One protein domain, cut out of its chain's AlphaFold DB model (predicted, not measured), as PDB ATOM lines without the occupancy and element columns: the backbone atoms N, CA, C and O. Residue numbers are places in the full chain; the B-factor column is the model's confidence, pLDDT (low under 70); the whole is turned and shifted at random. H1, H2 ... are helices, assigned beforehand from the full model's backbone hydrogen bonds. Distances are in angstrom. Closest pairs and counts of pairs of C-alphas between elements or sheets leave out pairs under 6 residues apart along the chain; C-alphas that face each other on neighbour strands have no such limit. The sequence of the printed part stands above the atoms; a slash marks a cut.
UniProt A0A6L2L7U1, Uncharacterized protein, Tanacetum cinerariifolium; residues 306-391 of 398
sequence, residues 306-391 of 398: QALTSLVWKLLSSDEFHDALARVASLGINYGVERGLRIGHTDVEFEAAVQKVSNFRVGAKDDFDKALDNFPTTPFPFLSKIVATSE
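Overview. This is residues 306 to 391 of the 398 residues of an uncharacterized protein of Tanacetum cinerariifolium (UniProt A0A6L2L7U1). An open, hooked chain of helices with no packed core: the long helix H2 is its main bar, H1 goes on from one end of it at an angle, and at the other end H3 and H4 fold back as a wide, open hook. H5, at the end of the printed part, sticks out on its own as residues 381 to 391. The printed part has 86 residues with five named helices, H1 to H5 in chain order, and no named strand, and its class is all helix. It is only just extended, close to loose, with a radius of gyration of the C-alphas of 18.0 A and spans of 55 by 37 by 22 A.

Arrangement. H1, residues 306 to 316, and H2, residues 319 to 342, are close but not clearly touching, the closest C-alphas being those of Leu 315 and Phe 321, 6.6 A apart. They run the same way at a steep tilt of 54 degrees. H3, residues 347 to 358, is close to H2 but not clearly touching, with C-alphas of Arg 342 and Phe 350 closest at 6.3 A; the two run opposite ways at a steep tilt of 52 degrees. H4, residues 364 to 373, is close to H3 but not clearly touching, with C-alphas of Ser 358 and Lys 365 closest at 6.1 A, opposite ways at a steep tilt of 60 degrees. H2 and H4 are apart, and H5, residues 381 to 391, is apart from H1, H2, H3 and H4. Every O i to N i+4 pair is within hydrogen-bond range in H1, H2, H3 and H4; in H5 it is 6 of 7.

Along the chain. H1 begins at C-alpha 306 (186.783, 147.769, 127.249) and is 14.8 A long. H2 is 34.0 A, H3 16.2 A, H4 14.2 A and H5 16.1 A, ending at C-alpha 391 (209.340, 128.478, 107.036).

Size, cuts and confidence. The C-alphas farthest apart, of Gln 306 and Val 348, are 55.8 A apart. The printed part has no cut and no long link. The mean pLDDT of the printed part is 70.1, with 44 residues under 70, among them 374 to 391.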
ATOM      1  N   GLN A 306     187.614 148.304 126.178       68.44
ATOM      2  CA  GLN A 306     186.783 147.769 127.249       68.44
ATOM      3  C   GLN A 306     186.020 146.480 126.890       68.44
ATOM      4  O   GLN A 306     185.904 145.591 127.734       68.44
ATOM      5  N   ALA A 307     185.504 146.342 125.666       73.19
ATOM      6  CA  ALA A 307     184.825 145.134 125.196       73.19
ATOM      7  C   ALA A 307     185.817 143.982 124.985       73.19
ATOM      8  O   ALA A 307     185.550 142.861 125.422       73.19
ATOM      9  N   LEU A 308     186.983 144.271 124.395       76.06
ATOM     10  CA  LEU A 308     188.051 143.285 124.225       76.06
ATOM     11  C   LEU A 308     188.615 142.854 125.585       76.06
ATOM     12  O   LEU A 308     188.722 141.666 125.866       76.06
ATOM     13  N   THR A 309     188.887 143.814 126.470       75.44
ATOM     14  CA  THR A 309     189.396 143.563 127.825       75.44
ATOM     15  C   THR A 309     188.376 142.766 128.634       75.44
ATOM     16  O   THR A 309     188.749 141.813 129.307       75.44
ATOM     17  N   SER A 310     187.077 143.065 128.514       78.00
ATOM     18  CA  SER A 310     186.000 142.280 129.134       78.00
ATOM     19  C   SER A 310     185.942 140.844 128.604       78.00
ATOM     20  O   SER A 310     185.832 139.908 129.394       78.00
ATOM     21  N   LEU A 311     186.076 140.638 127.288       76.38
ATOM     22  CA  LEU A 311     186.102 139.301 126.690       76.38
ATOM     23  C   LEU A 311     187.342 138.509 127.129       76.38
ATOM     24  O   LEU A 311     187.215 137.348 127.505       76.38
ATOM     25  N   VAL A 312     188.516 139.145 127.129       79.25
ATOM     26  CA  VAL A 312     189.776 138.550 127.594       79.25
ATOM     27  C   VAL A 312     189.673 138.187 129.070       79.25
ATOM     28  O   VAL A 312     189.987 137.060 129.428       79.25
ATOM     29  N   TRP A 313     189.151 139.073 129.922       86.06
ATOM     30  CA  TRP A 313     188.908 138.748 131.329       86.06
ATOM     31  C   TRP A 313     187.911 137.607 131.498       86.06
ATOM     32  O   TRP A 313     188.126 136.743 132.341       86.06
ATOM     33  N   LYS A 314     186.843 137.565 130.698       87.38
ATOM     34  CA  LYS A 314     185.831 136.505 130.762       87.38
ATOM     35  C   LYS A 314     186.372 135.155 130.289       87.38
ATOM     36  O   LYS A 314     186.012 134.133 130.858       87.38
ATOM     37  N   LEU A 315     187.255 135.157 129.290       80.50
ATOM     38  CA  LEU A 315     187.979 133.973 128.830       80.50
ATOM     39  C   LEU A 315     188.981 133.502 129.891       80.50
ATOM     40  O   LEU A 315     188.992 132.329 130.237       80.50
ATOM     41  N   LEU A 316     189.782 134.423 130.435       83.19
ATOM     42  CA  LEU A 316     190.768 134.132 131.474       83.19
ATOM     43  C   LEU A 316     190.131 133.721 132.802       83.19
ATOM     44  O   LEU A 316     190.779 133.018 133.555       83.19
ATOM     45  N   SER A 317     188.893 134.137 133.080       87.31
ATOM     46  CA  SER A 317     188.129 133.727 134.268       87.31
ATOM     47  C   SER A 317     187.231 132.516 133.999       87.31
ATOM     48  O   SER A 317     186.423 132.161 134.852       87.31
ATOM     49  N   SER A 318     187.301 131.918 132.804       89.94
ATOM     50  CA  SER A 318     186.524 130.727 132.484       89.94
ATOM     51  C   SER A 318     187.190 129.503 133.097       89.94
ATOM     52  O   SER A 318     188.342 129.189 132.784       89.94
ATOM     53  N   ASP A 319     186.435 128.764 133.905       88.69
ATOM     54  CA  ASP A 319     186.865 127.479 134.462       88.69
ATOM     55  C   ASP A 319     187.300 126.502 133.356       88.69
ATOM     56  O   ASP A 319     188.228 125.719 133.534       88.69
ATOM     57  N   GLU A 320     186.686 126.600 132.175       84.69
ATOM     58  CA  GLU A 320     186.971 125.753 131.017       84.69
ATOM     59  C   GLU A 320     188.334 126.081 130.381       84.69
ATOM     60  O   GLU A 320     189.068 125.184 129.963       84.69
ATOM     61  N   PHE A 321     188.723 127.363 130.372       85.12
ATOM     62  CA  PHE A 321     190.065 127.779 129.961       85.12
ATOM     63  C   PHE A 321     191.115 127.311 130.969       85.12
ATOM     64  O   PHE A 321     192.164 126.806 130.571       85.12
ATOM     65  N   HIS A 322     190.830 127.430 132.266       86.31
ATOM     66  CA  HIS A 322     191.728 126.942 133.307       86.31
ATOM     67  C   HIS A 322     191.889 125.419 133.282       86.31
ATOM     68  O   HIS A 322     193.017 124.945 133.410       86.31
ATOM     69  N   ASP A 323     190.819 124.655 133.045       85.81
ATOM     70  CA  ASP A 323     190.896 123.195 132.915       85.81
ATOM     71  C   ASP A 323     191.712 122.795 131.674       85.81
ATOM     72  O   ASP A 323     192.607 121.951 131.750       85.81
ATOM     73  N   ALA A 324     191.490 123.461 130.535       77.69
ATOM     74  CA  ALA A 324     192.276 123.239 129.323       77.69
ATOM     75  C   ALA A 324     193.761 123.596 129.515       77.69
ATOM     76  O   ALA A 324     194.642 122.820 129.136       77.69
ATOM     77  N   LEU A 325     194.057 124.737 130.144       77.75
ATOM     78  CA  LEU A 325     195.422 125.164 130.450       77.75
ATOM     79  C   LEU A 325     196.105 124.190 131.418       77.75
ATOM     80  O   LEU A 325     197.262 123.833 131.201       77.75
ATOM     81  N   ALA A 326     195.395 123.708 132.441       78.31
ATOM     82  CA  ALA A 326     195.896 122.707 133.377       78.31
ATOM     83  C   ALA A 326     196.198 121.371 132.682       78.31
ATOM     84  O   ALA A 326     197.232 120.757 132.957       78.31
ATOM     85  N   ARG A 327     195.359 120.942 131.730       77.25
ATOM     86  CA  ARG A 327     195.609 119.747 130.904       77.25
ATOM     87  C   ARG A 327     196.847 119.909 130.025       77.25
ATOM     88  O   ARG A 327     197.678 119.006 129.987       77.25
ATOM     89  N   VAL A 328     197.005 121.056 129.361       70.62
ATOM     90  CA  VAL A 328     198.184 121.345 128.525       70.62
ATOM     91  C   VAL A 328     199.453 121.448 129.372       70.62
ATOM     92  O   VAL A 328     200.481 120.894 128.995       70.62
ATOM     93  N   ALA A 329     199.393 122.096 130.536       68.94
ATOM     94  CA  ALA A 329     200.517 122.168 131.465       68.94
ATOM     95  C   ALA A 329     200.900 120.775 131.991       68.94
ATOM     96  O   ALA A 329     202.078 120.427 132.001       68.94
ATOM     97  N   SER A 330     199.912 119.946 132.340       73.31
ATOM     98  CA  SER A 330     200.135 118.553 132.748       73.31
ATOM     99  C   SER A 330     200.773 117.738 131.624       73.31
ATOM    100  O   SER A 330     201.709 116.982 131.868       73.31
ATOM    101  N   LEU A 331     200.339 117.943 130.378       72.00
ATOM    102  CA  LEU A 331     200.955 117.313 129.215       72.00
ATOM    103  C   LEU A 331     202.403 117.766 129.011       72.00
ATOM    104  O   LEU A 331     203.272 116.932 128.784       72.00
ATOM    105  N   GLY A 332     202.670 119.069 129.090       65.44
ATOM    106  CA  GLY A 332     204.013 119.622 128.929       65.44
ATOM    107  C   GLY A 332     204.974 119.132 130.010       65.44
ATOM    108  O   GLY A 332     206.123 118.818 129.709       65.44
ATOM    109  N   ILE A 333     204.494 118.993 131.249       69.31
ATOM    110  CA  ILE A 333     205.252 118.391 132.349       69.31
ATOM    111  C   ILE A 333     205.509 116.911 132.061       69.31
ATOM    112  O   ILE A 333     206.653 116.481 132.152       69.31
ATOM    113  N   ASN A 334     204.501 116.146 131.632       69.31
ATOM    114  CA  ASN A 334     204.672 114.728 131.304       69.31
ATOM    115  C   ASN A 334     205.647 114.516 130.138       69.31
ATOM    116  O   ASN A 334     206.535 113.674 130.229       69.31
ATOM    117  N   TYR A 335     205.552 115.328 129.085       66.25
ATOM    118  CA  TYR A 335     206.428 115.247 127.916       66.25
ATOM    119  C   TYR A 335     207.846 115.751 128.216       66.25
ATOM    120  O   TYR A 335     208.831 115.210 127.718       66.25
ATOM    121  N   GLY A 336     207.981 116.783 129.052       68.62
ATOM    122  CA  GLY A 336     209.270 117.291 129.519       68.62
ATOM    123  C   GLY A 336     209.985 116.308 130.446       68.62
ATOM    124  O   GLY A 336     211.189 116.102 130.305       68.62
ATOM    125  N   VAL A 337     209.243 115.656 131.345       65.94
ATOM    126  CA  VAL A 337     209.742 114.574 132.203       65.94
ATOM    127  C   VAL A 337     210.132 113.365 131.359       65.94
ATOM    128  O   VAL A 337     211.231 112.850 131.530       65.94
ATOM    129  N   GLU A 338     209.302 112.960 130.395       66.94
ATOM    130  CA  GLU A 338     209.629 111.894 129.445       66.94
ATOM    131  C   GLU A 338     210.912 112.212 128.669       66.94
ATOM    132  O   GLU A 338     211.833 111.399 128.617       66.94
ATOM    133  N   ARG A 339     211.014 113.415 128.099       70.31
ATOM    134  CA  ARG A 339     212.194 113.831 127.338       70.31
ATOM    135  C   ARG A 339     213.439 113.915 128.219       70.31
ATOM    136  O   ARG A 339     214.502 113.498 127.777       70.31
ATOM    137  N   GLY A 340     213.318 114.409 129.451       72.69
ATOM    138  CA  GLY A 340     214.404 114.430 130.434       72.69
ATOM    139  C   GLY A 340     214.867 113.029 130.837       72.69
ATOM    140  O   GLY A 340     216.065 112.794 130.936       72.69
ATOM    141  N   LEU A 341     213.932 112.087 130.988       65.38
ATOM    142  CA  LEU A 341     214.214 110.677 131.273       65.38
ATOM    143  C   LEU A 341     214.791 109.921 130.067       65.38
ATOM    144  O   LEU A 341     215.499 108.938 130.255       65.38
ATOM    145  N   ARG A 342     214.521 110.364 128.834       67.69
ATOM    146  CA  ARG A 342     215.126 109.805 127.613       67.69
ATOM    147  C   ARG A 342     216.526 110.359 127.324       67.69
ATOM    148  O   ARG A 342     217.289 109.731 126.593       67.69
ATOM    149  N   ILE A 343     216.904 111.518 127.872       67.19
ATOM    150  CA  ILE A 343     218.254 112.070 127.686       67.19
ATOM    151  C   ILE A 343     219.266 111.188 128.430       67.19
ATOM    152  O   ILE A 343     219.342 111.198 129.653       67.19
ATOM    153  N   GLY A 344     220.065 110.437 127.665       73.44
ATOM    154  CA  GLY A 344     221.125 109.567 128.184       73.44
ATOM    155  C   GLY A 344     220.728 108.102 128.391       73.44
ATOM    156  O   GLY A 344     221.580 107.324 128.811       73.44
ATOM    157  N   HIS A 345     219.491 107.719 128.058       77.12
ATOM    158  CA  HIS A 345     218.997 106.347 128.170       77.12
ATOM    159  C   HIS A 345     218.576 105.787 126.812       77.12
ATOM    160  O   HIS A 345     218.047 106.504 125.963       77.12
ATOM    161  N   THR A 346     218.814 104.494 126.596       85.06
ATOM    162  CA  THR A 346     218.290 103.794 125.410       85.06
ATOM    163  C   THR A 346     216.797 103.493 125.581       85.06
ATOM    164  O   THR A 346     216.312 103.410 126.708       85.06
ATOM    165  N   ASP A 347     216.054 103.283 124.488       78.31
ATOM    166  CA  ASP A 347     214.605 103.003 124.561       78.31
ATOM    167  C   ASP A 347     214.275 101.806 125.475       78.31
ATOM    168  O   ASP A 347     213.267 101.815 126.176       78.31
ATOM    169  N   VAL A 348     215.164 100.806 125.535       85.69
ATOM    170  CA  VAL A 348     215.024  99.627 126.409       85.69
ATOM    171  C   VAL A 348     215.194  99.990 127.890       85.69
ATOM    172  O   VAL A 348     214.478  99.468 128.744       85.69
ATOM    173  N   GLU A 349     216.126 100.890 128.212       80.62
ATOM    174  CA  GLU A 349     216.348 101.374 129.581       80.62
ATOM    175  C   GLU A 349     215.216 102.287 130.050       80.62
ATOM    176  O   GLU A 349     214.797 102.200 131.206       80.62
ATOM    177  N   PHE A 350     214.698 103.121 129.147       78.19
ATOM    178  CA  PHE A 350     213.545 103.968 129.410       78.19
ATOM    179  C   PHE A 350     212.292 103.126 129.695       78.19
ATOM    180  O   PHE A 350     211.675 103.311 130.741       78.19
ATOM    181  N   GLU A 351     211.972 102.140 128.851       78.94
ATOM    182  CA  GLU A 351     210.869 101.195 129.091       78.94
ATOM    183  C   GLU A 351     211.031 100.449 130.423       78.94
ATOM    184  O   GLU A 351     210.104 100.387 131.229       78.94
ATOM    185  N   ALA A 352     212.234  99.960 130.740       80.38
ATOM    186  CA  ALA A 352     212.492  99.303 132.021       80.38
ATOM    187  C   ALA A 352     212.308 100.243 133.232       80.38
ATOM    188  O   ALA A 352     211.883  99.797 134.303       80.38
ATOM    189  N   ALA A 353     212.626 101.533 133.090       72.50
ATOM    190  CA  ALA A 353     212.413 102.546 134.121       72.50
ATOM    191  C   ALA A 353     210.925 102.902 134.274       72.50
ATOM    192  O   ALA A 353     210.422 102.925 135.400       72.50
ATOM    193  N   VAL A 354     210.202 103.092 133.167       68.44
ATOM    194  CA  VAL A 354     208.749 103.322 133.153       68.44
ATOM    195  C   VAL A 354     208.016 102.141 133.792       68.44
ATOM    196  O   VAL A 354     207.193 102.355 134.680       68.44
ATOM    197  N   GLN A 355     208.393 100.905 133.457       71.50
ATOM    198  CA  GLN A 355     207.827  99.683 134.038       71.50
ATOM    199  C   GLN A 355     208.075  99.577 135.556       71.50
ATOM    200  O   GLN A 355     207.252  99.044 136.301       71.50
ATOM    201  N   LYS A 356     209.215 100.085 136.052       73.69
ATOM    202  CA  LYS A 356     209.495 100.162 137.496       73.69
ATOM    203  C   LYS A 356     208.633 101.217 138.182       73.69
ATOM    204  O   LYS A 356     208.144 100.954 139.277       73.69
ATOM    205  N   VAL A 357     208.427 102.374 137.552       62.44
ATOM    206  CA  VAL A 357     207.599 103.469 138.087       62.44
ATOM    207  C   VAL A 357     206.108 103.114 138.055       62.44
ATOM    208  O   VAL A 357     205.403 103.380 139.026       62.44
ATOM    209  N   SER A 358     205.624 102.430 137.014       56.47
ATOM    210  CA  SER A 358     204.224 101.988 136.916       56.47
ATOM    211  C   SER A 358     203.824 101.008 138.023       56.47
ATOM    212  O   SER A 358     202.654 100.931 138.384       56.47
ATOM    213  N   ASN A 359     204.790 100.297 138.616       64.94
ATOM    214  CA  ASN A 359     204.555  99.402 139.751       64.94
ATOM    215  C   ASN A 359     204.378 100.139 141.093       64.94
ATOM    216  O   ASN A 359     203.952  99.518 142.065       64.94
ATOM    217  N   PHE A 360     204.672 101.444 141.175       58.12
ATOM    218  CA  PHE A 360     204.493 102.220 142.411       58.12
ATOM    219  C   PHE A 360     203.038 102.622 142.675       58.12
ATOM    220  O   PHE A 360     202.706 102.967 143.810       58.12
ATOM    221  N   ARG A 361     202.152 102.572 141.672       57.31
ATOM    222  CA  ARG A 361     200.736 102.909 141.852       57.31
ATOM    223  C   ARG A 361     199.853 101.979 141.025       57.31
ATOM    224  O   ARG A 361     199.798 102.077 139.803       57.31
ATOM    225  N   VAL A 362     199.151 101.079 141.711       56.97
ATOM    226  CA  VAL A 362     198.166 100.171 141.103       56.97
ATOM    227  C   VAL A 362     197.112 101.010 140.369       56.97
ATOM    228  O   VAL A 362     196.465 101.850 140.991       56.97
ATOM    229  N   GLY A 363     196.991 100.821 139.052       62.78
ATOM    230  CA  GLY A 363     196.073 101.561 138.170       62.78
ATOM    231  C   GLY A 363     196.689 102.729 137.384       62.78
ATOM    232  O   GLY A 363     196.053 103.233 136.466       62.78
ATOM    233  N   ALA A 364     197.936 103.138 137.659       60.75
ATOM    234  CA  ALA A 364     198.552 104.269 136.945       60.75
ATOM    235  C   ALA A 364     198.803 103.999 135.454       60.75
ATOM    236  O   ALA A 364     198.808 104.934 134.659       60.75
ATOM    237  N   LYS A 365     198.995 102.731 135.078       63.88
ATOM    238  CA  LYS A 365     199.114 102.326 133.676       63.88
ATOM    239  C   LYS A 365     197.795 102.518 132.925       63.88
ATOM    240  O   LYS A 365     197.791 103.157 131.885       63.88
ATOM    241  N   ASP A 366     196.687 102.071 133.511       73.06
ATOM    242  CA  ASP A 366     195.361 102.218 132.905       73.06
ATOM    243  C   ASP A 366     194.953 103.699 132.791       73.06
ATOM    244  O   ASP A 366     194.366 104.103 131.791       73.06
ATOM    245  N   ASP A 367     195.310 104.535 133.777       68.94
ATOM    246  CA  ASP A 367     195.084 105.988 133.728       68.94
ATOM    247  C   ASP A 367     195.937 106.682 132.649       68.94
ATOM    248  O   ASP A 367     195.466 107.614 131.993       68.94
ATOM    249  N   PHE A 368     197.181 106.233 132.451       64.88
ATOM    250  CA  PHE A 368     198.087 106.767 131.432       64.88
ATOM    251  C   PHE A 368     197.672 106.351 130.017       64.88
ATOM    252  O   PHE A 368     197.567 107.207 129.140       64.88
ATOM    253  N   ASP A 369     197.347 105.074 129.812       70.75
ATOM    254  CA  ASP A 369     196.864 104.548 128.532       70.75
ATOM    255  C   ASP A 369     195.527 105.210 128.153       70.75
ATOM    256  O   ASP A 369     195.342 105.674 127.028       70.75
ATOM    257  N   LYS A 370     194.632 105.415 129.129       74.81
ATOM    258  CA  LYS A 370     193.391 106.177 128.934       74.81
ATOM    259  C   LYS A 370     193.642 107.654 128.624       74.81
ATOM    260  O   LYS A 370     192.858 108.262 127.895       74.81
ATOM    261  N   ALA A 371     194.689 108.272 129.170       63.31
ATOM    262  CA  ALA A 371     195.058 109.644 128.823       63.31
ATOM    263  C   ALA A 371     195.614 109.736 127.391       63.31
ATOM    264  O   ALA A 371     195.262 110.673 126.677       63.31
ATOM    265  N   LEU A 372     196.410 108.750 126.963       63.00
ATOM    266  CA  LEU A 372     196.940 108.624 125.602       63.00
ATOM    267  C   LEU A 372     195.845 108.384 124.556       63.00
ATOM    268  O   LEU A 372     195.868 109.022 123.509       63.00
ATOM    269  N   ASP A 373     194.844 107.554 124.847       71.31
ATOM    270  CA  ASP A 373     193.705 107.336 123.939       71.31
ATOM    271  C   ASP A 373     192.829 108.590 123.768       71.31
ATOM    272  O   ASP A 373     192.162 108.766 122.747       71.31
ATOM    273  N   ASN A 374     192.843 109.492 124.755       65.00
ATOM    274  CA  ASN A 374     192.154 110.781 124.690       65.00
ATOM    275  C   ASN A 374     192.990 111.882 124.017       65.00
ATOM    276  O   ASN A 374     192.496 113.005 123.859       65.00
ATOM    277  N   PHE A 375     194.234 111.598 123.611       52.03
ATOM    278  CA  PHE A 375     195.015 112.553 122.837       52.03
ATOM    279  C   PHE A 375     194.467 112.653 121.414       52.03
ATOM    280  O   PHE A 375     194.377 111.640 120.717       52.03
ATOM    281  N   PRO A 376     194.132 113.861 120.923       53.47
ATOM    282  CA  PRO A 376     193.823 114.027 119.516       53.47
ATOM    283  C   PRO A 376     195.066 113.646 118.705       53.47
ATOM    284  O   PRO A 376     196.084 114.334 118.722       53.47
ATOM    285  N   THR A 377     194.972 112.531 117.982       59.50
ATOM    286  CA  THR A 377     195.977 112.071 117.007       59.50
ATOM    287  C   THR A 377     196.089 113.008 115.805       59.50
ATOM    288  O   THR A 377     197.005 112.890 114.992       59.50
ATOM    289  N   THR A 378     195.171 113.968 115.690       43.91
ATOM    290  CA  THR A 378     195.205 115.030 114.698       43.91
ATOM    291  C   THR A 378     196.061 116.198 115.199       43.91
ATOM    292  O   THR A 378     195.745 116.799 116.228       43.91
ATOM    293  N   PRO A 379     197.141 116.572 114.485       53.06
ATOM    294  CA  PRO A 379     197.931 117.743 114.841       53.06
ATOM    295  C   PRO A 379     197.028 118.977 114.871       53.06
ATOM    296  O   PRO A 379     196.246 119.209 113.945       53.06
ATOM    297  N   PHE A 380     197.129 119.765 115.945       56.28
ATOM    298  CA  PHE A 380     196.321 120.966 116.110       56.28
ATOM    299  C   PHE A 380     196.476 121.877 114.877       56.28
ATOM    300  O   PHE A 380     197.591 122.325 114.594       56.28
ATOM    301  N   PRO A 381     195.383 122.205 114.157       59.22
ATOM    302  CA  PRO A 381     195.446 122.947 112.893       59.22
ATOM    303  C   PRO A 381     196.090 124.337 112.992       59.22
ATOM    304  O   PRO A 381     196.439 124.937 111.977       59.22
ATOM    305  N   PHE A 382     196.213 124.887 114.204       54.81
ATOM    306  CA  PHE A 382     196.870 126.173 114.424       54.81
ATOM    307  C   PHE A 382     198.403 126.050 114.449       54.81
ATOM    308  O   PHE A 382     199.084 126.966 113.998       54.81
ATOM    309  N   LEU A 383     198.957 124.914 114.895       54.44
ATOM    310  CA  LEU A 383     200.408 124.691 114.925       54.44
ATOM    311  C   LEU A 383     200.973 124.486 113.517       54.44
ATOM    312  O   LEU A 383     202.032 125.019 113.200       54.44
ATOM    313  N   SER A 384     200.236 123.806 112.636       61.88
ATOM    314  CA  SER A 384     200.618 123.664 111.226       61.88
ATOM    315  C   SER A 384     200.633 125.003 110.481       61.88
ATOM    316  O   SER A 384     201.461 125.195 109.593       61.88
ATOM    317  N   LYS A 385     199.791 125.966 110.880       64.81
ATOM    318  CA  LYS A 385     199.837 127.336 110.346       64.81
ATOM    319  C   LYS A 385     201.051 128.127 110.836       64.81
ATOM    320  O   LYS A 385     201.631 128.842 110.031       64.81
ATOM    321  N   ILE A 386     201.455 127.971 112.101       57.94
ATOM    322  CA  ILE A 386     202.633 128.653 112.671       57.94
ATOM    323  C   ILE A 386     203.936 128.132 112.048       57.94
ATOM    324  O   ILE A 386     204.834 128.915 111.753       57.94
ATOM    325  N   VAL A 387     204.031 126.822 111.798       62.78
ATOM    326  CA  VAL A 387     205.184 126.229 111.099       62.78
ATOM    327  C   VAL A 387     205.250 126.724 109.652       62.78
ATOM    328  O   VAL A 387     206.308 127.159 109.204       62.78
ATOM    329  N   ALA A 388     204.110 126.778 108.953       66.69
ATOM    330  CA  ALA A 388     204.055 127.295 107.586       66.69
ATOM    331  C   ALA A 388     204.450 128.782 107.482       66.69
ATOM    332  O   ALA A 388     205.093 129.175 106.510       66.69
ATOM    333  N   THR A 389     204.117 129.615 108.477       62.78
ATOM    334  CA  THR A 389     204.566 131.019 108.516       62.78
ATOM    335  C   THR A 389     206.011 131.185 108.987       62.78
ATOM    336  O   THR A 389     206.643 132.170 108.627       62.78
ATOM    337  N   SER A 390     206.551 130.238 109.756       54.91
ATOM    338  CA  SER A 390     207.953 130.236 110.194       54.91
ATOM    339  C   SER A 390     208.928 129.801 109.093       54.91
ATOM    340  O   SER A 390     210.081 130.226 109.113       54.91
ATOM    341  N   GLU A 391     208.506 128.946 108.158       62.72
ATOM    342  CA  GLU A 391     209.340 128.478 107.036       62.72
ATOM    343  C   GLU A 391     209.251 129.390 105.800       62.72
ATOM    344  O   GLU A 391     210.159 129.412 104.966       62.72
TER     345      GLU A 391